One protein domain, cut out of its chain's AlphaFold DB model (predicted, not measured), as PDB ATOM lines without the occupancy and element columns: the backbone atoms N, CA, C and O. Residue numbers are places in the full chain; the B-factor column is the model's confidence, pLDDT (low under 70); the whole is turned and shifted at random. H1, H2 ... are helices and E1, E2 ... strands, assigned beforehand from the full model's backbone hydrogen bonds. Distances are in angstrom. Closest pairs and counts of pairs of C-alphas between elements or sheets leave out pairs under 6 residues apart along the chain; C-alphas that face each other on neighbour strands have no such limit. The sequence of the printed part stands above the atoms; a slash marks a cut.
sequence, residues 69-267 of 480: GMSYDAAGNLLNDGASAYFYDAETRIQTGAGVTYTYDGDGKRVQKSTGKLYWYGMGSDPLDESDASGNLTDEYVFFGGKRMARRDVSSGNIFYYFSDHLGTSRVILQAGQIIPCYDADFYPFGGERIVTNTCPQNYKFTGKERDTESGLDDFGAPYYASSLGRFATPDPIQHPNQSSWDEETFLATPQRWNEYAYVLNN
ATOM      1  N   GLY A  69      50.906 -28.913 -32.645       89.88
ATOM      2  CA  GLY A  69      50.700 -27.909 -33.699       89.88
ATOM      3  C   GLY A  69      49.929 -26.669 -33.237       89.88
ATOM      4  O   GLY A  69      49.869 -25.693 -33.973       89.88
ATOM      5  N   MET A  70      49.410 -26.687 -32.009       94.44
ATOM      6  CA  MET A  70      48.891 -25.515 -31.308       94.44
ATOM      7  C   MET A  70      49.934 -24.993 -30.321       94.44
ATOM      8  O   MET A  70      50.832 -25.727 -29.899       94.44
ATOM      9  N   SER A  71      49.813 -23.725 -29.939       95.81
ATOM     10  CA  SER A  71      50.708 -23.102 -28.959       95.81
ATOM     11  C   SER A  71      49.941 -22.659 -27.723       95.81
ATOM     12  O   SER A  71      48.771 -22.295 -27.814       95.81
ATOM     13  N   TYR A  72      50.601 -22.717 -26.568       95.62
ATOM     14  CA  TYR A  72      50.011 -22.422 -25.266       95.62
ATOM     15  C   TYR A  72      51.002 -21.632 -24.419       95.62
ATOM     16  O   TYR A  72      52.212 -21.838 -24.551       95.62
ATOM     17  N   ASP A  73      50.504 -20.773 -23.535       95.06
ATOM     18  CA  ASP A  73      51.348 -20.103 -22.548       95.06
ATOM     19  C   ASP A  73      51.722 -21.038 -21.375       95.06
ATOM     20  O   ASP A  73      51.432 -22.245 -21.365       95.06
ATOM     21  N   ALA A  74      52.421 -20.483 -20.380       93.31
ATOM     22  CA  ALA A  74      52.841 -21.222 -19.191       93.31
ATOM     23  C   ALA A  74      51.656 -21.666 -18.313       93.31
ATOM     24  O   ALA A  74      51.717 -22.753 -17.739       93.31
ATOM     25  N   ALA A  75      50.585 -20.869 -18.253       90.56
ATOM     26  CA  ALA A  75      49.349 -21.206 -17.547       90.56
ATOM     27  C   ALA A  75      48.512 -22.247 -18.312       90.56
ATOM     28  O   ALA A  75      47.677 -22.922 -17.726       90.56
ATOM     29  N   GLY A  76      48.782 -22.443 -19.604       92.50
ATOM     30  CA  GLY A  76      48.059 -23.365 -20.469       92.50
ATOM     31  C   GLY A  76      46.979 -22.700 -21.316       92.50
ATOM     32  O   GLY A  76      46.230 -23.416 -21.975       92.50
ATOM     33  N   ASN A  77      46.894 -21.377 -21.373       94.19
ATOM     34  CA  ASN A  77      45.958 -20.709 -22.275       94.19
ATOM     35  C   ASN A  77      46.392 -20.923 -23.730       94.19
ATOM     36  O   ASN A  77      47.579 -20.835 -24.047       94.19
ATOM     37  N   LEU A  78      45.444 -21.233 -24.616       95.56
ATOM     38  CA  LEU A  78      45.688 -21.471 -26.039       95.56
ATOM     39  C   LEU A  78      46.063 -20.164 -26.737       95.56
ATOM     40  O   LEU A  78      45.205 -19.315 -26.929       95.56
ATOM     41  N   LEU A  79      47.317 -20.013 -27.158       97.00
ATOM     42  CA  LEU A  79      47.826 -18.827 -27.859       97.00
ATOM     43  C   LEU A  79      47.575 -18.876 -29.369       97.00
ATOM     44  O   LEU A  79      47.487 -17.838 -30.021       97.00
ATOM     45  N   ASN A  80      47.488 -20.078 -29.945       95.94
ATOM     46  CA  ASN A  80      47.175 -20.269 -31.358       95.94
ATOM     47  C   ASN A  80      46.569 -21.657 -31.589       95.94
ATOM     48  O   ASN A  80      47.175 -22.653 -31.184       95.94
ATOM     49  N   ASP A  81      45.413 -21.718 -32.249       93.38
ATOM     50  CA  ASP A  81      44.676 -22.955 -32.562       93.38
ATOM     51  C   ASP A  81      45.039 -23.561 -33.937       93.38
ATOM     52  O   ASP A  81      44.427 -24.532 -34.383       93.38
ATOM     53  N   GLY A  82      46.046 -23.002 -34.611       90.81
ATOM     54  CA  GLY A  82      46.426 -23.315 -35.987       90.81
ATOM     55  C   GLY A  82      45.767 -22.413 -37.039       90.81
ATOM     56  O   GLY A  82      46.156 -22.483 -38.205       90.81
ATOM     57  N   ALA A  83      44.812 -21.563 -36.650       90.12
ATOM     58  CA  ALA A  83      44.115 -20.623 -37.528       90.12
ATOM     59  C   ALA A  83      44.169 -19.177 -37.001       90.12
ATOM     60  O   ALA A  83      44.544 -18.263 -37.735       90.12
ATOM     61  N   SER A  84      43.847 -18.979 -35.727       94.44
ATOM     62  CA  SER A  84      43.739 -17.698 -35.038       94.44
ATOM     63  C   SER A  84      44.739 -17.600 -33.892       94.44
ATOM     64  O   SER A  84      45.105 -18.597 -33.270       94.44
ATOM     65  N   ALA A  85      45.183 -16.376 -33.605       95.69
ATOM     66  CA  ALA A  85      46.008 -16.070 -32.442       95.69
ATOM     67  C   ALA A  85      45.165 -15.452 -31.319       95.69
ATOM     68  O   ALA A  85      44.220 -14.700 -31.586       95.69
ATOM     69  N   TYR A  86      45.557 -15.741 -30.079       96.56
ATOM     70  CA  TYR A  86      44.897 -15.272 -28.868       96.56
ATOM     71  C   TYR A  86      45.918 -14.710 -27.881       96.56
ATOM     72  O   TYR A  86      46.981 -15.291 -27.659       96.56
ATOM     73  N   PHE A  87      45.564 -13.588 -27.268       95.94
ATOM     74  CA  PHE A  87      46.330 -12.930 -26.219       95.94
ATOM     75  C   PHE A  87      45.440 -12.782 -24.996       95.94
ATOM     76  O   PHE A  87      44.268 -12.430 -25.136       95.94
ATOM     77  N   TYR A  88      45.999 -13.043 -23.820       94.56
ATOM     78  CA  TYR A  88      45.257 -13.103 -22.566       94.56
ATOM     79  C   TYR A  88      45.721 -12.020 -21.603       94.56
ATOM     80  O   TYR A  88      46.888 -11.622 -21.620       94.56
ATOM     81  N   ASP A  89      44.804 -11.567 -20.755       91.19
ATOM     82  CA  ASP A  89      45.152 -10.770 -19.588       91.19
ATOM     83  C   ASP A  89      45.615 -11.654 -18.411       91.19
ATOM     84  O   ASP A  89      45.687 -12.882 -18.499       91.19
ATOM     85  N   ALA A  90      45.954 -11.017 -17.288       89.94
ATOM     86  CA  ALA A  90      46.426 -11.713 -16.090       89.94
ATOM     87  C   ALA A  90      45.351 -12.589 -15.414       89.94
ATOM     88  O   ALA A  90      45.693 -13.429 -14.587       89.94
ATOM     89  N   GLU A  91      44.076 -12.409 -15.767       86.38
ATOM     90  CA  GLU A  91      42.938 -13.177 -15.255       86.38
ATOM     91  C   GLU A  91      42.522 -14.287 -16.232       86.38
ATOM     92  O   GLU A  91      41.452 -14.873 -16.092       86.38
ATOM     93  N   THR A  92      43.378 -14.617 -17.210       88.19
ATOM     94  CA  THR A  92      43.162 -15.669 -18.222       88.19
ATOM     95  C   THR A  92      41.978 -15.409 -19.158       88.19
ATOM     96  O   THR A  92      41.494 -16.316 -19.833       88.19
ATOM     97  N   ARG A  93      41.530 -14.154 -19.273       90.62
ATOM     98  CA  ARG A  93      40.503 -13.744 -20.240       90.62
ATOM     99  C   ARG A  93      41.159 -13.370 -21.556       90.62
ATOM    100  O   ARG A  93      42.251 -12.801 -21.562       90.62
ATOM    101  N   ILE A  94      40.500 -13.640 -22.683       93.75
ATOM    102  CA  ILE A  94      41.022 -13.231 -23.992       93.75
ATOM    103  C   ILE A  94      41.003 -11.700 -24.064       93.75
ATOM    104  O   ILE A  94      39.947 -11.093 -24.168       93.75
ATOM    105  N   GLN A  95      42.163 -11.057 -24.045       95.31
ATOM    106  CA  GLN A  95      42.291  -9.625 -24.306       95.31
ATOM    107  C   GLN A  95      42.220  -9.332 -25.807       95.31
ATOM    108  O   GLN A  95      41.727  -8.285 -26.223       95.31
ATOM    109  N   THR A  96      42.738 -10.233 -26.645       96.44
ATOM    110  CA  THR A  96      42.665 -10.112 -28.106       96.44
ATOM    111  C   THR A  96      42.500 -11.482 -28.740       96.44
ATOM    112  O   THR A  96      43.352 -12.345 -28.549       96.44
ATOM    113  N   GLY A  97      41.434 -11.676 -29.515       95.06
ATOM    114  CA  GLY A  97      41.165 -12.902 -30.265       95.06
ATOM    115  C   GLY A  97      40.984 -12.586 -31.742       95.06
ATOM    116  O   GLY A  97      40.180 -11.729 -32.094       95.06
ATOM    117  N   ALA A  98      41.765 -13.236 -32.610       94.75
ATOM    118  CA  ALA A  98      41.687 -13.043 -34.064       94.75
ATOM    119  C   ALA A  98      41.719 -11.558 -34.516       94.75
ATOM    120  O   ALA A  98      41.081 -11.166 -35.490       94.75
ATOM    121  N   GLY A  99      42.477 -10.716 -33.801       94.88
ATOM    122  CA  GLY A  99      42.640  -9.287 -34.104       94.88
ATOM    123  C   GLY A  99      41.568  -8.358 -33.523       94.88
ATOM    124  O   GLY A  99      41.715  -7.142 -33.640       94.88
ATOM    125  N   VAL A 100      40.532  -8.882 -32.861       97.25
ATOM    126  CA  VAL A 100      39.557  -8.080 -32.105       97.25
ATOM    127  C   VAL A 100      39.964  -8.046 -30.639       97.25
ATOM    128  O   VAL A 100      40.298  -9.075 -30.058       97.25
ATOM    129  N   THR A 101      39.953  -6.855 -30.041       96.94
ATOM    130  CA  THR A 101      40.257  -6.670 -28.617       96.94
ATOM    131  C   THR A 101      38.977  -6.626 -27.790       96.94
ATOM    132  O   THR A 101      37.967  -6.070 -28.238       96.94
ATOM    133  N   TYR A 102      39.031  -7.201 -26.590       95.94
ATOM    134  CA  TYR A 102      37.910  -7.286 -25.659       95.94
ATOM    135  C   TYR A 102      38.246  -6.561 -24.352       95.94
ATOM    136  O   TYR A 102      39.370  -6.642 -23.861       95.94
ATOM    137  N   THR A 103      37.265  -5.855 -23.788       95.00
ATOM    138  CA  THR A 103      37.359  -5.236 -22.454       95.00
ATOM    139  C   THR A 103      36.338  -5.877 -21.531       95.00
ATOM    140  O   THR A 103      35.222  -6.173 -21.961       95.00
ATOM    141  N   TYR A 104      36.714  -6.056 -20.267       93.19
ATOM    142  CA  TYR A 104      35.911  -6.729 -19.252       93.19
ATOM    143  C   TYR A 104      35.677  -5.823 -18.045       93.19
ATOM    144  O   TYR A 104      36.483  -4.933 -17.768       93.19
ATOM    145  N   ASP A 105      34.575  -6.050 -17.334       88.50
ATOM    146  CA  ASP A 105      34.335  -5.443 -16.027       88.50
ATOM    147  C   ASP A 105      35.066  -6.193 -14.893       88.50
ATOM    148  O   ASP A 105      35.785  -7.174 -15.111       88.50
ATOM    149  N   GLY A 106      34.894  -5.705 -13.661       86.62
ATOM    150  CA  GLY A 106      35.489  -6.308 -12.464       86.62
ATOM    151  C   GLY A 106      34.912  -7.677 -12.087       86.62
ATOM    152  O   GLY A 106      35.535  -8.380 -11.299       86.62
ATOM    153  N   ASP A 107      33.770  -8.065 -12.663       83.00
ATOM    154  CA  ASP A 107      33.152  -9.382 -12.477       83.00
ATOM    155  C   ASP A 107      33.557 -10.365 -13.594       83.00
ATOM    156  O   ASP A 107      33.095 -11.507 -13.622       83.00
ATOM    157  N   GLY A 108      34.412  -9.943 -14.532       86.38
ATOM    158  CA  GLY A 108      34.879 -10.782 -15.632       86.38
ATOM    159  C   GLY A 108      33.951 -10.845 -16.840       86.38
ATOM    160  O   GLY A 108      34.208 -11.639 -17.745       86.38
ATOM    161  N   LYS A 109      32.904 -10.017 -16.900       89.00
ATOM    162  CA  LYS A 109      31.981  -9.985 -18.040       89.00
ATOM    163  C   LYS A 109      32.530  -9.093 -19.139       89.00
ATOM    164  O   LYS A 109      33.043  -8.008 -18.871       89.00
ATOM    165  N   ARG A 110      32.419  -9.534 -20.391       94.06
ATOM    166  CA  ARG A 110      32.889  -8.768 -21.548       94.06
ATOM    167  C   ARG A 110      31.972  -7.576 -21.801       94.06
ATOM    168  O   ARG A 110      30.856  -7.747 -22.260       94.06
ATOM    169  N   VAL A 111      32.455  -6.361 -21.565       95.75
ATOM    170  CA  VAL A 111      31.669  -5.123 -21.717       95.75
ATOM    171  C   VAL A 111      31.874  -4.422 -23.057       95.75
ATOM    172  O   VAL A 111      31.043  -3.603 -23.442       95.75
ATOM    173  N   GLN A 112      32.944  -4.738 -23.795       96.06
ATOM    174  CA  GLN A 112      33.233  -4.089 -25.077       96.06
ATOM    175  C   GLN A 112      34.047  -4.969 -26.031       96.06
ATOM    176  O   GLN A 112      34.972  -5.666 -25.614       96.06
ATOM    177  N   LYS A 113      33.758  -4.831 -27.331       95.94
ATOM    178  CA  LYS A 113      34.621  -5.233 -28.452       95.94
ATOM    179  C   LYS A 113      35.180  -4.003 -29.171       95.94
ATOM    180  O   LYS A 113      34.466  -3.018 -29.366       95.94
ATOM    181  N   SER A 114      36.410  -4.079 -29.687       96.81
ATOM    182  CA  SER A 114      36.976  -3.007 -30.537       96.81
ATOM    183  C   SER A 114      36.264  -2.815 -31.874       96.81
ATOM    184  O   SER A 114      36.510  -1.823 -32.553       96.81
ATOM    185  N   THR A 115      35.358  -3.719 -32.248       94.69
ATOM    186  CA  THR A 115      34.432  -3.538 -33.376       94.69
ATOM    187  C   THR A 115      33.339  -2.498 -33.096       94.69
ATOM    188  O   THR A 115      32.552  -2.192 -33.986       94.69
ATOM    189  N   GLY A 116      33.298  -1.931 -31.884       93.62
ATOM    190  CA  GLY A 116      32.380  -0.860 -31.501       93.62
ATOM    191  C   GLY A 116      31.092  -1.343 -30.837       93.62
ATOM    192  O   GLY A 116      30.178  -0.540 -30.674       93.62
ATOM    193  N   LYS A 117      31.014  -2.624 -30.456       95.62
ATOM    194  CA  LYS A 117      29.895  -3.187 -29.691       95.62
ATOM    195  C   LYS A 117      30.157  -3.090 -28.187       95.62
ATOM    196  O   LYS A 117      31.245  -3.457 -27.735       95.62
ATOM    197  N   LEU A 118      29.153  -2.642 -27.440       97.06
ATOM    198  CA  LEU A 118      29.107  -2.637 -25.977       97.06
ATOM    199  C   LEU A 118      28.021  -3.591 -25.467       97.06
ATOM    200  O   LEU A 118      27.001  -3.773 -26.135       97.06
ATOM    201  N   TYR A 119      28.229  -4.148 -24.274       96.56
ATOM    202  CA  TYR A 119      27.325  -5.108 -23.635       96.56
ATOM    203  C   TYR A 119      26.864  -4.611 -22.267       96.56
ATOM    204  O   TYR A 119      27.676  -4.190 -21.441       96.56
ATOM    205  N   TRP A 120      25.563  -4.723 -22.007       94.12
ATOM    206  CA  TRP A 120      24.932  -4.278 -20.770       94.12
ATOM    207  C   TRP A 120      24.311  -5.464 -20.047       94.12
ATOM    208  O   TRP A 120      23.384  -6.111 -20.537       94.12
ATOM    209  N   TYR A 121      24.831  -5.766 -18.861       88.06
ATOM    210  CA  TYR A 121      24.419  -6.927 -18.083       88.06
ATOM    211  C   TYR A 121      23.441  -6.555 -16.973       88.06
ATOM    212  O   TYR A 121      23.558  -5.519 -16.321       88.06
ATOM    213  N   GLY A 122      22.508  -7.467 -16.709       83.06
ATOM    214  CA  GLY A 122      21.770  -7.496 -15.452       83.06
ATOM    215  C   GLY A 122      22.472  -8.362 -14.404       83.06
ATOM    216  O   GLY A 122      23.684  -8.572 -14.422       83.06
ATOM    217  N   MET A 123      21.674  -8.955 -13.515       77.44
ATOM    218  CA  MET A 123      22.164  -9.902 -12.501       77.44
ATOM    219  C   MET A 123      22.624 -11.254 -13.084       77.44
ATOM    220  O   MET A 123      23.192 -12.065 -12.360       77.44
ATOM    221  N   GLY A 124      22.347 -11.523 -14.364       76.88
ATOM    222  CA  GLY A 124      22.728 -12.761 -15.048       76.88
ATOM    223  C   GLY A 124      24.123 -12.720 -15.681       76.88
ATOM    224  O   GLY A 124      24.821 -11.706 -15.636       76.88
ATOM    225  N   SER A 125      24.508 -13.841 -16.295       77.62
ATOM    226  CA  SER A 125      25.752 -14.005 -17.067       77.62
ATOM    227  C   SER A 125      25.648 -13.536 -18.516       77.62
ATOM    228  O   SER A 125      26.660 -13.402 -19.188       77.62
ATOM    229  N   ASP A 126      24.430 -13.341 -19.009       86.25
ATOM    230  CA  ASP A 126      24.146 -12.942 -20.382       86.25
ATOM    231  C   ASP A 126      23.759 -11.456 -20.433       86.25
ATOM    232  O   ASP A 126      23.113 -10.967 -19.495       86.25
ATOM    233  N   PRO A 127      24.129 -10.732 -21.504       91.94
ATOM    234  CA  PRO A 127      23.755  -9.334 -21.655       91.94
ATOM    235  C   PRO A 127      22.242  -9.207 -21.853       91.94
ATOM    236  O   PRO A 127      21.616 -10.001 -22.565       91.94
ATOM    237  N   LEU A 128      21.662  -8.207 -21.188       93.25
ATOM    238  CA  LEU A 128      20.274  -7.793 -21.368       93.25
ATOM    239  C   LEU A 128      20.138  -6.863 -22.564       93.25
ATOM    240  O   LEU A 128      19.157  -6.985 -23.283       93.25
ATOM    241  N   ASP A 129      21.136  -6.014 -22.810       96.25
ATOM    242  CA  ASP A 129      21.133  -5.078 -23.929       96.25
ATOM    243  C   ASP A 129      22.520  -4.993 -24.583       96.25
ATOM    244  O   ASP A 129      23.550  -5.253 -23.952       96.25
ATOM    245  N   GLU A 130      22.554  -4.593 -25.850       97.06
ATOM    246  CA  GLU A 130      23.771  -4.229 -26.581       97.06
ATOM    247  C   GLU A 130      23.636  -2.811 -27.140       97.06
ATOM    248  O   GLU A 130      22.533  -2.349 -27.448       97.06
ATOM    249  N   SER A 131      24.758  -2.104 -27.274       97.19
ATOM    250  CA  SER A 131      24.790  -0.769 -27.874       97.19
ATOM    251  C   SER A 131      25.982  -0.572 -28.799       97.19
ATOM    252  O   SER A 131      26.974  -1.302 -28.744       97.19
ATOM    253  N   ASP A 132      25.901   0.465 -29.628       96.12
ATOM    254  CA  ASP A 132      27.070   0.980 -30.333       96.12
ATOM    255  C   ASP A 132      28.027   1.717 -29.374       96.12
ATOM    256  O   ASP A 132      27.714   1.974 -28.205       96.12
ATOM    257  N   ALA A 133      29.206   2.088 -29.879       94.56
ATOM    258  CA  ALA A 133      30.228   2.812 -29.123       94.56
ATOM    259  C   ALA A 133      29.816   4.243 -28.714       94.56
ATOM    260  O   ALA A 133      30.507   4.862 -27.907       94.56
ATOM    261  N   SER A 134      28.718   4.775 -29.263       94.75
ATOM    262  CA  SER A 134      28.139   6.068 -28.869       94.75
ATOM    263  C   SER A 134      27.071   5.923 -27.776       94.75
ATOM    264  O   SER A 134      26.545   6.930 -27.307       94.75
ATOM    265  N   GLY A 135      26.758   4.691 -27.358       92.62
ATOM    266  CA  GLY A 135      25.758   4.386 -26.336       92.62
ATOM    267  C   GLY A 135      24.329   4.265 -26.867       92.62
ATOM    268  O   GLY A 135      23.398   4.182 -26.066       92.62
ATOM    269  N   ASN A 136      24.117   4.237 -28.187       94.75
ATOM    270  CA  ASN A 136      22.786   3.979 -28.734       94.75
ATOM    271  C   ASN A 136      22.500   2.480 -28.658       94.75
ATOM    272  O   ASN A 136      23.227   1.686 -29.262       94.75
ATOM    273  N   LEU A 137      21.447   2.094 -27.934       96.31
ATOM    274  CA  LEU A 137      21.029   0.695 -27.857       96.31
ATOM    275  C   LEU A 137      20.741   0.157 -29.265       96.31
ATOM    276  O   LEU A 137      20.020   0.784 -30.045       96.31
ATOM    277  N   THR A 138      21.310  -1.001 -29.581       95.81
ATOM    278  CA  THR A 138      21.074  -1.731 -30.830       95.81
ATOM    279  C   THR A 138      20.083  -2.858 -30.606       95.81
ATOM    280  O   THR A 138      19.179  -3.037 -31.423       95.81
ATOM    281  N   ASP A 139      20.212  -3.556 -29.476       96.06
ATOM    282  CA  ASP A 139      19.493  -4.789 -29.181       96.06
ATOM    283  C   ASP A 139      19.049  -4.841 -27.724       96.06
ATOM    284  O   ASP A 139      19.850  -4.589 -26.830       96.06
ATOM    285  N   GLU A 140      17.794  -5.224 -27.499       95.50
ATOM    286  CA  GLU A 140      17.228  -5.487 -26.169       95.50
ATOM    287  C   GLU A 140      16.777  -6.951 -26.110       95.50
ATOM    288  O   GLU A 140      16.022  -7.422 -26.971       95.50
ATOM    289  N   TYR A 141      17.214  -7.699 -25.102       93.81
ATOM    290  CA  TYR A 141      16.956  -9.130 -24.967       93.81
ATOM    291  C   TYR A 141      15.957  -9.430 -23.852       93.81
ATOM    292  O   TYR A 141      16.043  -8.941 -22.728       93.81
ATOM    293  N   VAL A 142      15.020 -10.333 -24.144       88.06
ATOM    294  CA  VAL A 142      14.041 -10.825 -23.171       88.06
ATOM    295  C   VAL A 142      14.396 -12.247 -22.776       88.06
ATOM    296  O   VAL A 142      14.444 -13.144 -23.623       88.06
ATOM    297  N   PHE A 143      14.587 -12.464 -21.476       82.88
ATOM    298  CA  PHE A 143      14.900 -13.770 -20.907       82.88
ATOM    299  C   PHE A 143      13.737 -14.344 -20.107       82.88
ATOM    300  O   PHE A 143      12.978 -13.628 -19.456       82.88
ATOM    301  N   PHE A 144      13.639 -15.670 -20.109       73.50
ATOM    302  CA  PHE A 144      12.697 -16.413 -19.292       73.50
ATOM    303  C   PHE A 144      13.299 -17.735 -18.828       73.50
ATOM    304  O   PHE A 144      13.843 -18.489 -19.632       73.50
ATOM    305  N   GLY A 145      13.226 -18.023 -17.526       73.00
ATOM    306  CA  GLY A 145      13.813 -19.247 -16.964       73.00
ATOM    307  C   GLY A 145      15.312 -19.399 -17.260       73.00
ATOM    308  O   GLY A 145      15.779 -20.516 -17.455       73.00
ATOM    309  N   GLY A 146      16.042 -18.281 -17.365       74.44
ATOM    310  CA  GLY A 146      17.464 -18.260 -17.730       74.44
ATOM    311  C   GLY A 146      17.756 -18.476 -19.220       74.44
ATOM    312  O   GLY A 146      18.916 -18.598 -19.587       74.44
ATOM    313  N   LYS A 147      16.736 -18.524 -20.087       80.19
ATOM    314  CA  LYS A 147      16.891 -18.709 -21.538       80.19
ATOM    315  C   LYS A 147      16.476 -17.455 -22.300       80.19
ATOM    316  O   LYS A 147      15.506 -16.797 -21.926       80.19
ATOM    317  N   ARG A 148      17.189 -17.139 -23.381       87.88
ATOM    318  CA  ARG A 148      16.859 -16.027 -24.282       87.88
ATOM    319  C   ARG A 148      15.627 -16.391 -25.106       87.88
ATOM    320  O   ARG A 148      15.640 -17.379 -25.833       87.88
ATOM    321  N   MET A 149      14.564 -15.605 -24.963       90.38
ATOM    322  CA  MET A 149      13.274 -15.841 -25.617       90.38
ATOM    323  C   MET A 149      13.047 -14.906 -26.796       90.38
ATOM    324  O   MET A 149      12.433 -15.307 -27.786       90.38
ATOM    325  N   ALA A 150      13.523 -13.666 -26.698       94.19
ATOM    326  CA  ALA A 150      13.388 -12.697 -27.770       94.19
ATOM    327  C   ALA A 150      14.537 -11.685 -27.797       94.19
ATOM    328  O   ALA A 150      15.208 -11.470 -26.790       94.19
ATOM    329  N   ARG A 151      14.707 -11.056 -28.960       96.00
ATOM    330  CA  ARG A 151      15.489  -9.834 -29.177       96.00
ATOM    331  C   ARG A 151      14.579  -8.791 -29.818       96.00
ATOM    332  O   ARG A 151      13.813  -9.142 -30.717       96.00
ATOM    333  N   ARG A 152      14.675  -7.538 -29.392       95.75
ATOM    334  CA  ARG A 152      14.140  -6.379 -30.105       95.75
ATOM    335  C   ARG A 152      15.297  -5.596 -30.713       95.75
ATOM    336  O   ARG A 152      16.207  -5.202 -29.995       95.75
ATOM    337  N   ASP A 153      15.215  -5.329 -32.008       95.44
ATOM    338  CA  ASP A 153      16.164  -4.474 -32.718       95.44
ATOM    339  C   ASP A 153      15.691  -3.043 -32.544       95.44
ATOM    340  O   ASP A 153      14.660  -2.650 -33.099       95.44
ATOM    341  N   VAL A 154      16.424  -2.254 -31.768       93.38
ATOM    342  CA  VAL A 154      15.946  -0.954 -31.289       93.38
ATOM    343  C   VAL A 154      15.681   0.011 -32.440       93.38
ATOM    344  O   VAL A 154      14.646   0.684 -32.447       93.38
ATOM    345  N   SER A 155      16.568   0.026 -33.438       91.69
ATOM    346  CA  SER A 155      16.502   0.926 -34.594       91.69
ATOM    347  C   SER A 155      15.279   0.693 -35.484       91.69
ATOM    348  O   SER A 155      14.713   1.645 -36.016       91.69
ATOM    349  N   SER A 156      14.858  -0.563 -35.645       93.06
ATOM    350  CA  SER A 156      13.741  -0.941 -36.522       93.06
ATOM    351  C   SER A 156      12.447  -1.245 -35.767       93.06
ATOM    352  O   SER A 156      11.376  -1.275 -36.366       93.06
ATOM    353  N   GLY A 157      12.533  -1.504 -34.462       91.75
ATOM    354  CA  GLY A 157      11.434  -2.009 -33.645       91.75
ATOM    355  C   GLY A 157      11.051  -3.465 -33.931       91.75
ATOM    356  O   GLY A 157      10.071  -3.945 -33.360       91.75
ATOM    357  N   ASN A 158      11.793  -4.171 -34.790       93.88
ATOM    358  CA  ASN A 158      11.530  -5.573 -35.100       93.88
ATOM    359  C   ASN A 158      11.778  -6.462 -33.880       93.88
ATOM    360  O   ASN A 158      12.731  -6.257 -33.133       93.88
ATOM    361  N   ILE A 159      10.936  -7.480 -33.711       95.50
ATOM    362  CA  ILE A 159      11.059  -8.471 -32.638       95.50
ATOM    363  C   ILE A 159      11.388  -9.825 -33.260       95.50
ATOM    364  O   ILE A 159      10.736 -10.249 -34.216       95.50
ATOM    365  N   PHE A 160      12.369 -10.514 -32.693       94.25
ATOM    366  CA  PHE A 160      12.828 -11.833 -33.108       94.25
ATOM    367  C   PHE A 160      12.651 -12.820 -31.960       94.25
ATOM    368  O   PHE A 160      13.193 -12.605 -30.879       94.25
ATOM    369  N   TYR A 161      11.919 -13.907 -32.194       93.00
ATOM    370  CA  TYR A 161      11.662 -14.960 -31.214       93.00
ATOM    371  C   TYR A 161      12.632 -16.118 -31.380       93.00
ATOM    372  O   TYR A 161      12.821 -16.620 -32.486       93.00
ATOM    373  N   TYR A 162      13.201 -16.556 -30.263       91.69
ATOM    374  CA  TYR A 162      14.210 -17.600 -30.190       91.69
ATOM    375  C   TYR A 162      13.555 -18.916 -29.785       91.69
ATOM    376  O   TYR A 162      12.877 -19.002 -28.761       91.69
ATOM    377  N   PHE A 163      13.808 -19.967 -30.558       86.56
ATOM    378  CA  PHE A 163      13.385 -21.321 -30.232       86.56
ATOM    379  C   PHE A 163      14.621 -22.162 -29.948       86.56
ATOM    380  O   PHE A 163      15.388 -22.508 -30.853       86.56
ATOM    381  N   SER A 164      14.806 -22.461 -28.667       84.44
ATOM    382  CA  SER A 164      15.957 -23.210 -28.180       84.44
ATOM    383  C   SER A 164      15.669 -24.706 -28.063       84.44
ATOM    384  O   SER A 164      14.523 -25.105 -27.845       84.44
ATOM    385  N   ASP A 165      16.705 -25.538 -28.162       78.75
ATOM    386  CA  ASP A 165      16.618 -26.959 -27.813       78.75
ATOM    387  C   ASP A 165      16.702 -27.203 -26.290       78.75
ATOM    388  O   ASP A 165      16.648 -26.276 -25.468       78.75
ATOM    389  N   HIS A 166      16.789 -28.476 -25.887       74.94
ATOM    390  CA  HIS A 166      16.838 -28.853 -24.472       74.94
ATOM    391  C   HIS A 166      18.077 -28.299 -23.755       74.94
ATOM    392  O   HIS A 166      17.963 -27.962 -22.578       74.94
ATOM    393  N   LEU A 167      19.189 -28.112 -24.474       76.62
ATOM    394  CA  LEU A 167      20.436 -27.520 -23.978       76.62
ATOM    395  C   LEU A 167      20.399 -25.985 -23.961       76.62
ATOM    396  O   LEU A 167      21.307 -25.347 -23.445       76.62
ATOM    397  N   GLY A 168      19.361 -25.364 -24.529       83.00
ATOM    398  CA  GLY A 168      19.300 -23.907 -24.666       83.00
ATOM    399  C   GLY A 168      19.997 -23.374 -25.920       83.00
ATOM    400  O   GLY A 168      20.138 -22.165 -26.055       83.00
ATOM    401  N   THR A 169      20.409 -24.240 -26.851       85.06
ATOM    402  CA  THR A 169      20.966 -23.809 -28.139       85.06
ATOM    403  C   THR A 169      19.869 -23.212 -29.008       85.06
ATOM    404  O   THR A 169      18.857 -23.875 -29.245       85.06
ATOM    405  N   SER A 170      20.075 -22.004 -29.534       91.00
ATOM    406  CA  SER A 170      19.154 -21.361 -30.478       91.00
ATOM    407  C   SER A 170      19.113 -22.145 -31.793       91.00
ATOM    408  O   SER A 170      20.081 -22.132 -32.547       91.00
ATOM    409  N   ARG A 171      18.003 -22.830 -32.093       87.06
ATOM    410  CA  ARG A 171      17.851 -23.623 -33.332       87.06
ATOM    411  C   ARG A 171      17.115 -22.874 -34.421       87.06
ATOM    412  O   ARG A 171      17.449 -23.003 -35.591       87.06
ATOM    413  N   VAL A 172      16.095 -22.119 -34.029       92.19
ATOM    414  CA  VAL A 172      15.233 -21.393 -34.957       92.19
ATOM    415  C   VAL A 172      15.009 -19.984 -34.430       92.19
ATOM    416  O   VAL A 172      14.808 -19.802 -33.227       92.19
ATOM    417  N   ILE A 173      15.010 -18.998 -35.326       93.31
ATOM    418  CA  ILE A 173      14.605 -17.623 -35.027       93.31
ATOM    419  C   ILE A 173      13.547 -17.187 -36.024       93.31
ATOM    420  O   ILE A 173      13.709 -17.328 -37.240       93.31
ATOM    421  N   LEU A 174      12.463 -16.634 -35.491       92.81
ATOM    422  CA  LEU A 174      11.343 -16.130 -36.269       92.81
ATOM    423  C   LEU A 174      11.145 -14.646 -35.986       92.81
ATOM    424  O   LEU A 174      11.005 -14.249 -34.831       92.81
ATOM    425  N   GLN A 175      11.091 -13.832 -37.034       93.25
ATOM    426  CA  GLN A 175      10.678 -12.440 -36.893       93.25
ATOM    427  C   GLN A 175       9.167 -12.369 -36.630       93.25
ATOM    428  O   GLN A 175       8.382 -13.104 -37.231       93.25
ATOM    429  N   ALA A 176       8.747 -11.472 -35.741       89.88
ATOM    430  CA  ALA A 176       7.344 -11.247 -35.430       89.88
ATOM    431  C   ALA A 176       6.524 -10.955 -36.700       89.88
ATOM    432  O   ALA A 176       6.931 -10.179 -37.564       89.88
ATOM    433  N   GLY A 177       5.364 -11.606 -36.815       85.31
ATOM    434  CA  GLY A 177       4.490 -11.503 -37.988       85.31
ATOM    435  C   GLY A 177       4.913 -12.353 -39.192       85.31
ATOM    436  O   GLY A 177       4.173 -12.397 -40.171       85.31
ATOM    437  N   GLN A 178       6.053 -13.052 -39.134       87.25
ATOM    438  CA  GLN A 178       6.497 -13.973 -40.183       87.25
ATOM    439  C   GLN A 178       6.184 -15.426 -39.818       87.25
ATOM    440  O   GLN A 178       6.095 -15.782 -38.647       87.25
ATOM    441  N   ILE A 179       6.038 -16.276 -40.837       86.00
ATOM    442  CA  ILE A 179       5.850 -17.733 -40.677       86.00
ATOM    443  C   ILE A 179       7.068 -18.546 -41.135       86.00
ATOM    444  O   ILE A 179       7.185 -19.723 -40.801       86.00
ATOM    445  N   ILE A 180       7.969 -17.926 -41.900       88.31
ATOM    446  CA  ILE A 180       9.219 -18.535 -42.359       88.31
ATOM    447  C   ILE A 180      10.334 -18.060 -41.423       88.31
ATOM    448  O   ILE A 180      10.474 -16.847 -41.239       88.31
ATOM    449  N   PRO A 181      11.119 -18.972 -40.824       92.62
ATOM    450  CA  PRO A 181      12.215 -18.580 -39.954       92.62
ATOM    451  C   PRO A 181      13.305 -17.850 -40.740       92.62
ATOM    452  O   PRO A 181      13.678 -18.267 -41.836       92.62
ATOM    453  N   CYS A 182      13.828 -16.772 -40.159       94.19
ATOM    454  CA  CYS A 182      14.977 -16.057 -40.713       94.19
ATOM    455  C   CYS A 182      16.302 -16.723 -40.318       94.19
ATOM    456  O   CYS A 182      17.317 -16.533 -40.979       94.19
ATOM    457  N   TYR A 183      16.290 -17.557 -39.279       95.06
ATOM    458  CA  TYR A 183      17.402 -18.428 -38.924       95.06
ATOM    459  C   TYR A 183      16.874 -19.826 -38.619       95.06
ATOM    460  O   TYR A 183      15.928 -19.978 -37.845       95.06
ATOM    461  N   ASP A 184      17.487 -20.832 -39.225       91.06
ATOM    462  CA  ASP A 184      17.260 -22.248 -38.947       91.06
ATOM    463  C   ASP A 184      18.608 -22.956 -39.075       91.06
ATOM    464  O   ASP A 184      19.265 -22.882 -40.119       91.06
ATOM    465  N   ALA A 185      19.055 -23.596 -38.004       88.81
ATOM    466  CA  ALA A 185      20.317 -24.309 -37.992       88.81
ATOM    467  C   ALA A 185      20.234 -25.577 -37.155       88.81
ATOM    468  O   ALA A 185      19.581 -25.654 -36.108       88.81
ATOM    469  N   ASP A 186      20.987 -26.568 -37.618       86.25
ATOM    470  CA  ASP A 186      21.346 -27.721 -36.830       86.25
ATOM    471  C   ASP A 186      22.688 -27.521 -36.128       86.25
ATOM    472  O   ASP A 186      23.542 -26.782 -36.602       86.25
ATOM    473  N   PHE A 187      22.885 -28.191 -34.997       85.12
ATOM    474  CA  PHE A 187      24.147 -28.192 -34.264       85.12
ATOM    475  C   PHE A 187      24.621 -29.624 -34.067       85.12
ATOM    476  O   PHE A 187      23.832 -30.504 -33.698       85.12
ATOM    477  N   TYR A 188      25.904 -29.839 -34.328       85.50
ATOM    478  CA  TYR A 188      26.608 -31.060 -33.973       85.50
ATOM    479  C   TYR A 188      26.797 -31.144 -32.452       85.50
ATOM    480  O   TYR A 188      26.645 -30.134 -31.758       85.50
ATOM    481  N   PRO A 189      27.112 -32.329 -31.893       83.44
ATOM    482  CA  PRO A 189      27.137 -32.526 -30.444       83.44
ATOM    483  C   PRO A 189      28.024 -31.541 -29.682       83.44
ATOM    484  O   PRO A 189      27.652 -31.128 -28.593       83.44
ATOM    485  N   PHE A 190      29.158 -31.139 -30.258       86.44
ATOM    486  CA  PHE A 190      30.099 -30.202 -29.641       86.44
ATOM    487  C   PHE A 190      29.882 -28.744 -30.081       86.44
ATOM    488  O   PHE A 190      30.718 -27.884 -29.820       86.44
ATOM    489  N   GLY A 191      28.745 -28.435 -30.704       90.19
ATOM    490  CA  GLY A 191      28.319 -27.060 -30.964       90.19
ATOM    491  C   GLY A 191      28.732 -26.480 -32.310       90.19
ATOM    492  O   GLY A 191      28.433 -25.308 -32.569       90.19
ATOM    493  N   GLY A 192      29.358 -27.277 -33.179       90.44
ATOM    494  CA  GLY A 192      29.534 -26.900 -34.574       90.44
ATOM    495  C   GLY A 192      28.192 -26.686 -35.258       90.44
ATOM    496  O   GLY A 192      27.223 -27.407 -35.020       90.44
ATOM    497  N   GLU A 193      28.121 -25.657 -36.089       90.25
ATOM    498  CA  GLU A 193      26.873 -25.174 -36.667       90.25
ATOM    499  C   GLU A 193      26.698 -25.679 -38.101       90.25
ATOM    500  O   GLU A 193      27.590 -25.583 -38.943       90.25
ATOM    501  N   ARG A 194      25.503 -26.180 -38.397       87.94
ATOM    502  CA  ARG A 194      25.056 -26.603 -39.721       87.94
ATOM    503  C   ARG A 194      23.851 -25.761 -40.116       87.94
ATOM    504  O   ARG A 194      22.705 -26.085 -39.813       87.94
ATOM    505  N   ILE A 195      24.141 -24.666 -40.799       89.62
ATOM    506  CA  ILE A 195      23.149 -23.672 -41.200       89.62
ATOM    507  C   ILE A 195      22.226 -24.257 -42.278       89.62
ATOM    508  O   ILE A 195      22.695 -24.801 -43.277       89.62
ATOM    509  N   VAL A 196      20.916 -24.113 -42.078       89.56
ATOM    510  CA  VAL A 196      19.884 -24.352 -43.099       89.56
ATOM    511  C   VAL A 196      19.474 -23.019 -43.723       89.56
ATOM    512  O   VAL A 196      19.501 -22.877 -44.942       89.56
ATOM    513  N   THR A 197      19.175 -22.028 -42.881       91.94
ATOM    514  CA  THR A 197      18.822 -20.661 -43.272       91.94
ATOM    515  C   THR A 197      19.473 -19.677 -42.309       91.94
ATOM    516  O   THR A 197      19.461 -19.896 -41.100       91.94
ATOM    517  N   ASN A 198      20.012 -18.575 -42.829       94.62
ATOM    518  CA  ASN A 198      20.492 -17.463 -42.015       94.62
ATOM    519  C   ASN A 198      20.377 -16.148 -42.800       94.62
ATOM    520  O   ASN A 198      21.223 -15.832 -43.632       94.62
ATOM    521  N   THR A 199      19.291 -15.416 -42.574       95.19
ATOM    522  CA  THR A 199      18.951 -14.157 -43.252       95.19
ATOM    523  C   THR A 199      18.704 -13.007 -42.278       95.19
ATOM    524  O   THR A 199      18.391 -11.900 -42.711       95.19
ATOM    525  N   CYS A 200      18.855 -13.245 -40.975       92.19
ATOM    526  CA  CYS A 200      18.778 -12.224 -39.937       92.19
ATOM    527  C   CYS A 200      20.036 -12.262 -39.056       92.19
ATOM    528  O   CYS A 200      20.593 -13.340 -38.846       92.19
ATOM    529  N   PRO A 201      20.500 -11.115 -38.531       86.69
ATOM    530  CA  PRO A 201      21.649 -11.090 -37.633       86.69
ATOM    531  C   PRO A 201      21.411 -11.940 -36.375       86.69
ATOM    532  O   PRO A 201      20.414 -11.763 -35.673       86.69
ATOM    533  N   GLN A 202      22.342 -12.853 -36.083       88.06
ATOM    534  CA  GLN A 202      22.360 -13.645 -34.858       88.06
ATOM    535  C   GLN A 202      23.783 -14.042 -34.469       88.06
ATOM    536  O   GLN A 202      24.494 -14.668 -35.257       88.06
ATOM    537  N   ASN A 203      24.114 -13.823 -33.197       90.25
ATOM    538  CA  ASN A 203      25.376 -14.234 -32.593       90.25
ATOM    539  C   ASN A 203      25.188 -15.240 -31.440       90.25
ATOM    540  O   ASN A 203      26.103 -15.998 -31.164       90.25
ATOM    541  N   TYR A 204      24.012 -15.339 -30.811       93.62
ATOM    542  CA  TYR A 204      23.737 -16.262 -29.701       93.62
ATOM    543  C   TYR A 204      23.271 -17.636 -30.181       93.62
ATOM    544  O   TYR A 204      22.128 -17.806 -30.626       93.62
ATOM    545  N   LYS A 205      24.160 -18.624 -30.075       90.62
ATOM    546  CA  LYS A 205      24.056 -19.909 -30.771       90.62
ATOM    547  C   LYS A 205      24.068 -21.087 -29.800       90.62
ATOM    548  O   LYS A 205      23.042 -21.381 -29.183       90.62
ATOM    549  N   PHE A 206      25.199 -21.781 -29.688       91.31
ATOM    550  CA  PHE A 206      25.328 -23.016 -28.920       91.31
ATOM    551  C   PHE A 206      25.164 -22.750 -27.425       91.31
ATOM    552  O   PHE A 206      25.792 -21.852 -26.869       91.31
ATOM    553  N   THR A 207      24.262 -23.492 -26.777       88.31
ATOM    554  CA  THR A 207      23.893 -23.311 -25.357       88.31
ATOM    555  C   THR A 207      23.530 -21.869 -24.970       88.31
ATOM    556  O   THR A 207      23.627 -21.480 -23.810       88.31
ATOM    557  N   GLY A 208      23.109 -21.061 -25.948       88.81
ATOM    558  CA  GLY A 208      22.718 -19.669 -25.746       88.81
ATOM    559  C   GLY A 208      23.877 -18.672 -25.649       88.81
ATOM    560  O   GLY A 208      23.599 -17.495 -25.424       88.81
ATOM    561  N   LYS A 209      25.130 -19.101 -25.847       91.31
ATOM    562  CA  LYS A 209      26.324 -18.246 -25.784       91.31
ATOM    563  C   LYS A 209      26.598 -17.511 -27.089       91.31
ATOM    564  O   LYS A 209      26.176 -17.962 -28.159       91.31
ATOM    565  N   GLU A 210      27.245 -16.353 -26.984       94.25
ATOM    566  CA  GLU A 210      27.629 -15.552 -28.148       94.25
ATOM    567  C   GLU A 210      28.784 -16.236 -28.876       94.25
ATOM    568  O   GLU A 210      29.828 -16.470 -28.281       94.25
ATOM    569  N   ARG A 211      28.618 -16.522 -30.166       94.94
ATOM    570  CA  ARG A 211      29.696 -16.950 -31.048       94.94
ATOM    571  C   ARG A 211      30.329 -15.745 -31.717       94.94
ATOM    572  O   ARG A 211      29.693 -15.086 -32.542       94.94
ATOM    573  N   ASP A 212      31.595 -15.526 -31.411       94.44
ATOM    574  CA  ASP A 212      32.429 -14.525 -32.057       94.44
ATOM    575  C   ASP A 212      32.731 -14.962 -33.490       94.44
ATOM    576  O   ASP A 212      33.296 -16.031 -33.729       94.44
ATOM    577  N   THR A 213      32.342 -14.152 -34.470       92.62
ATOM    578  CA  THR A 213      32.557 -14.482 -35.886       92.62
ATOM    579  C   THR A 213      34.022 -14.342 -36.282       92.62
ATOM    580  O   THR A 213      34.476 -15.045 -37.181       92.62
ATOM    581  N   GLU A 214      34.760 -13.471 -35.593       93.38
ATOM    582  CA  GLU A 214      36.184 -13.227 -35.782       93.38
ATOM    583  C   GLU A 214      37.042 -14.446 -35.425       93.38
ATOM    584  O   GLU A 214      38.008 -14.739 -36.125       93.38
ATOM    585  N   SER A 215      36.684 -15.171 -34.363       92.94
ATOM    586  CA  SER A 215      37.502 -16.247 -33.794       92.94
ATOM    587  C   SER A 215      36.857 -17.628 -33.891       92.94
ATOM    588  O   SER A 215      37.552 -18.634 -33.774       92.94
ATOM    589  N   GLY A 216      35.536 -17.693 -34.080       92.69
ATOM    590  CA  GLY A 216      34.750 -18.924 -34.008       92.69
ATOM    591  C   GLY A 216      34.544 -19.460 -32.586       92.69
ATOM    592  O   GLY A 216      33.956 -20.534 -32.436       92.69
ATOM    593  N   LEU A 217      35.014 -18.743 -31.559       94.56
ATOM    594  CA  LEU A 217      34.842 -19.120 -30.158       94.56
ATOM    595  C   LEU A 217      33.474 -18.682 -29.634       94.56
ATOM    596  O   LEU A 217      32.953 -17.634 -30.010       94.56
ATOM    597  N   ASP A 218      32.914 -19.487 -28.739       94.06
ATOM    598  CA  ASP A 218      31.750 -19.113 -27.948       94.06
ATOM    599  C   ASP A 218      32.203 -18.454 -26.638       94.06
ATOM    600  O   ASP A 218      33.040 -19.002 -25.912       94.06
ATOM    601  N   ASP A 219      31.640 -17.290 -26.333       91.75
ATOM    602  CA  ASP A 219      31.891 -16.529 -25.115       91.75
ATOM    603  C   ASP A 219      31.061 -17.096 -23.956       91.75
ATOM    604  O   ASP A 219      29.860 -16.838 -23.829       91.75
ATOM    605  N   PHE A 220      31.707 -17.897 -23.110       85.25
ATOM    606  CA  PHE A 220      31.158 -18.322 -21.821       85.25
ATOM    607  C   PHE A 220      31.633 -17.391 -20.685       85.25
ATOM    608  O   PHE A 220      31.371 -17.675 -19.519       85.25
ATOM    609  N   GLY A 221      32.277 -16.263 -21.014       79.06
ATOM    610  CA  GLY A 221      33.060 -15.442 -20.101       79.06
ATOM    611  C   GLY A 221      34.508 -15.930 -20.065       79.06
ATOM    612  O   GLY A 221      35.176 -16.048 -21.091       79.06
ATOM    613  N   ALA A 222      35.001 -16.240 -18.871       69.31
ATOM    614  CA  ALA A 222      36.248 -16.970 -18.686       69.31
ATOM    615  C   ALA A 222      35.877 -18.360 -18.155       69.31
ATOM    616  O   ALA A 222      35.493 -18.447 -16.986       69.31
ATOM    617  N   PRO A 223      35.914 -19.430 -18.976       83.62
ATOM    618  CA  PRO A 223      36.669 -19.632 -20.228       83.62
ATOM    619  C   PRO A 223      35.914 -19.360 -21.552       83.62
ATOM    620  O   PRO A 223      34.693 -19.338 -21.597       83.62
ATOM    621  N   TYR A 224      36.648 -19.268 -22.671       90.50
ATOM    622  CA  TYR A 224      36.092 -19.304 -24.040       90.50
ATOM    623  C   TYR A 224      36.035 -20.737 -24.585       90.50
ATOM    624  O   TYR A 224      36.976 -21.513 -24.394       90.50
ATOM    625  N   TYR A 225      34.975 -21.093 -25.313       93.75
ATOM    626  CA  TYR A 225      34.775 -22.447 -25.844       93.75
ATOM    627  C   TYR A 225      35.027 -22.540 -27.354       93.75
ATOM    628  O   TYR A 225      34.453 -21.797 -28.147       93.75
ATOM    629  N   ALA A 226      35.863 -23.494 -27.770       94.12
ATOM    630  CA  ALA A 226      36.155 -23.774 -29.171       94.12
ATOM    631  C   ALA A 226      35.325 -24.971 -29.651       94.12
ATOM    632  O   ALA A 226      35.748 -26.124 -29.530       94.12
ATOM    633  N   SER A 227      34.153 -24.706 -30.233       92.38
ATOM    634  CA  SER A 227      33.277 -25.758 -30.776       92.38
ATOM    635  C   SER A 227      33.969 -26.640 -31.826       92.38
ATOM    636  O   SER A 227      33.788 -27.855 -31.818       92.38
ATOM    637  N   SER A 228      34.857 -26.059 -32.643       91.12
ATOM    638  CA  SER A 228      35.687 -26.770 -33.628       91.12
ATOM    639  C   SER A 228      36.657 -27.785 -33.010       91.12
ATOM    640  O   SER A 228      37.076 -28.724 -33.685       91.12
ATOM    641  N   LEU A 229      37.018 -27.611 -31.735       92.62
ATOM    642  CA  LEU A 229      37.907 -28.494 -30.975       92.62
ATOM    643  C   LEU A 229      37.168 -29.310 -29.904       92.62
ATOM    644  O   LEU A 229      37.766 -30.198 -29.293       92.62
ATOM    645  N   GLY A 230      35.891 -29.007 -29.653       91.06
ATOM    646  CA  GLY A 230      35.071 -29.627 -28.615       91.06
ATOM    647  C   GLY A 230      35.575 -29.396 -27.187       91.06
ATOM    648  O   GLY A 230      35.396 -30.267 -26.333       91.06
ATOM    649  N   ARG A 231      36.268 -28.278 -26.929       92.06
ATOM    650  CA  ARG A 231      36.926 -27.997 -25.640       92.06
ATOM    651  C   ARG A 231      37.136 -26.498 -25.391       92.06
ATOM    652  O   ARG A 231      37.052 -25.706 -26.327       92.06
ATOM    653  N   PHE A 232      37.434 -26.117 -24.151       93.06
ATOM    654  CA  PHE A 232      37.780 -24.741 -23.788       93.06
ATOM    655  C   PHE A 232      39.174 -24.331 -24.288       93.06
ATOM    656  O   PHE A 232      40.065 -25.169 -24.463       93.06
ATOM    657  N   ALA A 233      39.350 -23.033 -24.538       93.38
ATOM    658  CA  ALA A 233      40.608 -22.420 -24.969       93.38
ATOM    659  C   ALA A 233      41.579 -22.186 -23.798       93.38
ATOM    660  O   ALA A 233      42.794 -22.153 -23.994       93.38
ATOM    661  N   THR A 234      41.062 -22.083 -22.578       90.19
ATOM    662  CA  THR A 234      41.840 -21.986 -21.342       90.19
ATOM    663  C   THR A 234      41.533 -23.178 -20.438       90.19
ATOM    664  O   THR A 234      40.476 -23.799 -20.595       90.19
ATOM    665  N   PRO A 235      42.445 -23.553 -19.529       86.94
ATOM    666  CA  PRO A 235      42.116 -24.500 -18.477       86.94
ATOM    667  C   PRO A 235      41.049 -23.908 -17.547       86.94
ATOM    668  O   PRO A 235      41.137 -22.743 -17.166       86.94
ATOM    669  N   ASP A 236      40.049 -24.708 -17.195       78.81
ATOM    670  CA  ASP A 236      39.001 -24.368 -16.238       78.81
ATOM    671  C   ASP A 236      39.545 -24.470 -14.799       78.81
ATOM    672  O   ASP A 236      39.865 -25.578 -14.351       78.81
ATOM    673  N   PRO A 237      39.636 -23.354 -14.046       65.00
ATOM    674  CA  PRO A 237      40.151 -23.368 -12.676       65.00
ATOM    675  C   PRO A 237      39.341 -24.279 -11.741       65.00
ATOM    676  O   PRO A 237      39.890 -24.892 -10.825       65.00
ATOM    677  N   ILE A 238      38.033 -24.416 -11.990       64.94
ATOM    678  CA  ILE A 238      37.108 -25.158 -11.124       64.94
ATOM    679  C   ILE A 238      37.201 -26.676 -11.358       64.94
ATOM    680  O   ILE A 238      36.772 -27.469 -10.511       64.94
ATOM    681  N   GLN A 239      37.914 -27.121 -12.400       65.31
ATOM    682  CA  GLN A 239      38.344 -28.515 -12.570       65.31
ATOM    683  C   GLN A 239      39.552 -28.890 -11.694       65.31
ATOM    684  O   GLN A 239      40.376 -29.726 -12.064       65.31
ATOM    685  N   HIS A 240      39.607 -28.344 -10.479       66.69
ATOM    686  CA  HIS A 240      40.559 -28.710  -9.438       66.69
ATOM    687  C   HIS A 240      39.813 -29.112  -8.143       66.69
ATOM    688  O   HIS A 240      38.845 -28.445  -7.764       66.69
ATOM    689  N   PRO A 241      40.237 -30.171  -7.412       64.75
ATOM    690  CA  PRO A 241      39.479 -30.710  -6.272       64.75
ATOM    691  C   PRO A 241      39.156 -29.700  -5.160       64.75
ATOM    692  O   PRO A 241      38.184 -29.876  -4.437       64.75
ATOM    693  N   ASN A 242      39.971 -28.652  -5.000       66.69
ATOM    694  CA  ASN A 242      39.789 -27.627  -3.964       66.69
ATOM    695  C   ASN A 242      38.860 -26.464  -4.376       66.69
ATOM    696  O   ASN A 242      38.548 -25.627  -3.532       66.69
ATOM    697  N   GLN A 243      38.470 -26.388  -5.651       66.88
ATOM    698  CA  GLN A 243      37.620 -25.334  -6.221       66.88
ATOM    699  C   GLN A 243      36.312 -25.893  -6.796       66.88
ATOM    700  O   GLN A 243      35.353 -25.146  -6.976       66.88
ATOM    701  N   SER A 244      36.255 -27.203  -7.035       69.81
ATOM    702  CA  SER A 244      35.061 -27.915  -7.477       69.81
ATOM    703  C   SER A 244      33.952 -27.891  -6.418       69.81
ATOM    704  O   SER A 244      34.198 -28.068  -5.226       69.81
ATOM    705  N   SER A 245      32.700 -27.743  -6.859       66.94
ATOM    706  CA  SER A 245      31.520 -27.948  -6.003       66.94
ATOM    707  C   SER A 245      31.262 -29.424  -5.674       66.94
ATOM    708  O   SER A 245      30.370 -29.744  -4.884       66.94
ATOM    709  N   TRP A 246      32.015 -30.339  -6.289       63.00
ATOM    710  CA  TRP A 246      31.924 -31.769  -6.053       63.00
ATOM    711  C   TRP A 246      32.824 -32.144  -4.887       63.00
ATOM    712  O   TRP A 246      33.917 -31.605  -4.732       63.00
ATOM    713  N   ASP A 247      32.387 -33.110  -4.082       69.94
ATOM    714  CA  ASP A 247      33.252 -33.654  -3.045       69.94
ATOM    715  C   ASP A 247      34.519 -34.283  -3.657       69.94
ATOM    716  O   ASP A 247      34.499 -34.843  -4.760       69.94
ATOM    717  N   GLU A 248      35.626 -34.176  -2.921       74.50
ATOM    718  CA  GLU A 248      36.958 -34.613  -3.352       74.50
ATOM    719  C   GLU A 248      36.966 -36.076  -3.815       74.50
ATOM    720  O   GLU A 248      37.559 -36.405  -4.843       74.50
ATOM    721  N   GLU A 249      36.254 -36.954  -3.108       71.44
ATOM    722  CA  GLU A 249      36.154 -38.371  -3.458       71.44
ATOM    723  C   GLU A 249      35.513 -38.560  -4.842       71.44
ATOM    724  O   GLU A 249      36.064 -39.258  -5.700       71.44
ATOM    725  N   THR A 250      34.388 -37.891  -5.106       65.75
ATOM    726  CA  THR A 250      33.703 -37.957  -6.405       65.75
ATOM    727  C   THR A 250      34.547 -37.336  -7.525       65.75
ATOM    728  O   THR A 250      34.547 -37.845  -8.658       65.75
ATOM    729  N   PHE A 251      35.287 -36.264  -7.229       71.12
ATOM    730  CA  PHE A 251      36.222 -35.652  -8.172       71.12
ATOM    731  C   PHE A 251      37.335 -36.636  -8.563       71.12
ATOM    732  O   PHE A 251      37.538 -36.913  -9.750       71.12
ATOM    733  N   LEU A 252      38.018 -37.227  -7.578       72.62
ATOM    734  CA  LEU A 252      39.110 -38.182  -7.796       72.62
ATOM    735  C   LEU A 252      38.629 -39.470  -8.480       72.62
ATOM    736  O   LEU A 252      39.348 -40.047  -9.296       72.62
ATOM    737  N   ALA A 253      37.388 -39.888  -8.224       69.94
ATOM    738  CA  ALA A 253      36.756 -41.022  -8.895       69.94
ATOM    739  C   ALA A 253      36.341 -40.737 -10.355       69.94
ATOM    740  O   ALA A 253      35.891 -41.651 -11.055       69.94
ATOM    741  N   THR A 254      36.499 -39.501 -10.849       67.56
ATOM    742  CA  THR A 254      36.136 -39.097 -12.216       67.56
ATOM    743  C   THR A 254      37.360 -38.604 -13.008       67.56
ATOM    744  O   THR A 254      37.504 -37.403 -13.221       67.56
ATOM    745  N   PRO A 255      38.204 -39.499 -13.562       71.38
ATOM    746  CA  PRO A 255      39.418 -39.104 -14.291       71.38
ATOM    747  C   PRO A 255      39.179 -38.188 -15.501       71.38
ATOM    748  O   PRO A 255      40.071 -37.461 -15.917       71.38
ATOM    749  N   GLN A 256      37.972 -38.204 -16.078       70.88
ATOM    750  CA  GLN A 256      37.591 -37.305 -17.176       70.88
ATOM    751  C   GLN A 256      37.613 -35.822 -16.773       70.88
ATOM    752  O   GLN A 256      37.755 -34.982 -17.653       70.88
ATOM    753  N   ARG A 257      37.494 -35.512 -15.473       73.25
ATOM    754  CA  ARG A 257      37.589 -34.147 -14.928       73.25
ATOM    755  C   ARG A 257      39.006 -33.632 -14.790       73.25
ATOM    756  O   ARG A 257      39.196 -32.450 -14.585       73.25
ATOM    757  N   TRP A 258      40.004 -34.502 -14.880       78.81
ATOM    758  CA  TRP A 258      41.393 -34.074 -14.734       78.81
ATOM    759  C   TRP A 258      41.910 -33.380 -15.998       78.81
ATOM    760  O   TRP A 258      43.047 -32.923 -16.047       78.81
ATOM    761  N   ASN A 259      41.093 -33.338 -17.052       85.56
ATOM    762  CA  ASN A 259      41.374 -32.562 -18.239       85.56
ATOM    763  C   ASN A 259      40.677 -31.208 -18.151       85.56
ATOM    764  O   ASN A 259      39.569 -31.080 -18.653       85.56
ATOM    765  N   GLU A 260      41.374 -30.211 -17.619       87.12
ATOM    766  CA  GLU A 260      40.848 -28.862 -17.359       87.12
ATOM    767  C   GLU A 260      40.267 -28.141 -18.590       87.12
ATOM    768  O   GLU A 260      39.532 -27.178 -18.451       87.12
ATOM    769  N   TYR A 261      40.535 -28.591 -19.817       89.50
ATOM    770  CA  TYR A 261      39.904 -28.007 -21.007       89.50
ATOM    771  C   TYR A 261      38.610 -28.725 -21.423       89.50
ATOM    772  O   TYR A 261      37.947 -28.301 -22.370       89.50
ATOM    773  N   ALA A 262      38.299 -29.888 -20.848       85.06
ATOM    774  CA  ALA A 262      37.219 -30.738 -21.329       85.06
ATOM    775  C   ALA A 262      35.864 -30.058 -21.132       85.06
ATOM    776  O   ALA A 262      35.506 -29.665 -20.025       85.06
ATOM    777  N   TYR A 263      35.073 -30.005 -22.202       84.38
ATOM    778  CA  TYR A 263      33.708 -29.512 -22.122       84.38
ATOM    779  C   TYR A 263      32.781 -30.625 -21.643       84.38
ATOM    780  O   TYR A 263      32.692 -31.695 -22.257       84.38
ATOM    781  N   VAL A 264      32.109 -30.374 -20.521       77.56
ATOM    782  CA  VAL A 264      31.046 -31.203 -19.939       77.56
ATOM    783  C   VAL A 264      31.314 -32.721 -19.948       77.56
ATOM    784  O   VAL A 264      30.477 -33.531 -20.353       77.56
ATOM    785  N   LEU A 265      32.513 -33.130 -19.511       75.94
ATOM    786  CA  LEU A 265      32.964 -34.536 -19.463       75.94
ATOM    787  C   LEU A 265      32.926 -35.263 -20.820       75.94
ATOM    788  O   LEU A 265      32.823 -36.491 -20.873       75.94
ATOM    789  N   ASN A 266      33.009 -34.521 -21.926       77.19
ATOM    790  CA  ASN A 266      32.783 -35.019 -23.283       77.19
ATOM    791  C   ASN A 266      31.377 -35.629 -23.487       77.19
ATOM    792  O   ASN A 266      31.200 -36.547 -24.296       77.19
ATOM    793  N   ASN A 267      30.369 -35.126 -22.766       74.75
ATOM    794  CA  ASN A 267      28.965 -35.523 -22.897       74.75
ATOM    795  C   ASN A 267      28.024 -34.310 -23.124       74.75
ATOM    796  O   ASN A 267      27.071 -34.099 -22.370       74.75
TER     797      ASN A 267
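This is residues 69 to 267 of the 480 residues of an uncharacterized protein of Acidobacteria bacterium (UniProt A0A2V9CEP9). Thirteen strands, E1 to E13, wind back and forth side by side and bend round into an open C, whose larger part, E6 to E13, is curled like part of a barrel, while E2 to E5 form a flatter arm beside E6. Short strand E14 and part of the long stretch of residues 199 to 223 lie inside the C, and two short helices, H1 and H2, lie far out at one end. The printed part has 199 residues, with fourteen named strands followed along the chain by H1 and H2. The antiparallel sheets E2 E3 E4 E5 and E6 E7 E8 E9 E10 E11 E12 E13 are each a meander, each strand the antiparallel neighbour of the one before. The class is mostly strand, though under half of the residues, 80 of 199, are in named elements; the whole is compact, with a radius of gyration of the C-alphas of 17.7 A, and spans 53 by 35 by 35 A.

E1, residues 78 to 80, pairs with no named strand; its closest C-alphas to E2, residues 86 to 88, are those of Leu 79 and Tyr 86, 4.7 A apart. Hairpins join E2 to E3, residues 94 to 97, with N 87 and O 96 2.8 A apart, E3 to E4, residues 100 to 104, with N 102 and O 95 at 2.9 A, and E4 to E5, residues 110 to 113, with N 103 and O 112 at 2.9 A. The closest C-alphas of E5 and E6, residues 117 to 121, are those of Gln 112 and Leu 118, 4.5 A apart. E6 is an edge strand of the strongly twisted larger sheet and forms a hairpin with E7, residues 127 to 132, where N 118 and O 131 are 2.9 A apart. Further hairpins add E8, residues 137 to 144, with N 130 and O 139 at 2.9 A, E9, residues 147 to 153, with N 142 and O 150 at 2.9 A, and E10, residues 159 to 164, with N 160 and O 151 at 2.8 A. Then come E11, residues 170 to 175, with N 161 and O 174 at 2.8 A, E12, residues 183 to 187, with N 185 and O 171 at 3.0 A, and the edge strand E13, residues 193 to 198, with N 186 and O 194 at 2.8 A. E14, residues 224 to 226, pairs with no named strand, but short antiparallel pairings join it to residues 218 to 219 and 231 to 232. H1, residues 248 to 252, and H2, residues 255 to 258, are on neither sheet and are close but not clearly touching, the C-alphas of Phe 251 and Arg 257 being closest at 7.1 A. The O i to N i+4 pair of H1 is within hydrogen-bond range; H2 is too short for one.

E1 begins at C-alpha 78, (45.688, -21.471, -26.039). The longest strand, E8, measures 20.9 A from first to last C-alpha, E9 18.1 A and E10 16.2 A. E13 ends at C-alpha 198, (20.492, -17.463, -42.015), and H2 ends at C-alpha 258, (41.393, -34.074, -14.734).

The two C-alphas farthest apart, those of Ser 156 and Glu 249, are 54.7 A apart. The printed part has no cut. The links E13 to E14, 25 residues, and E14 to H1, 21 residues, are long. Mean pLDDT of the printed part is 87.9; residues 222, 237 to 247, 250 and 253 to 254 are under 70.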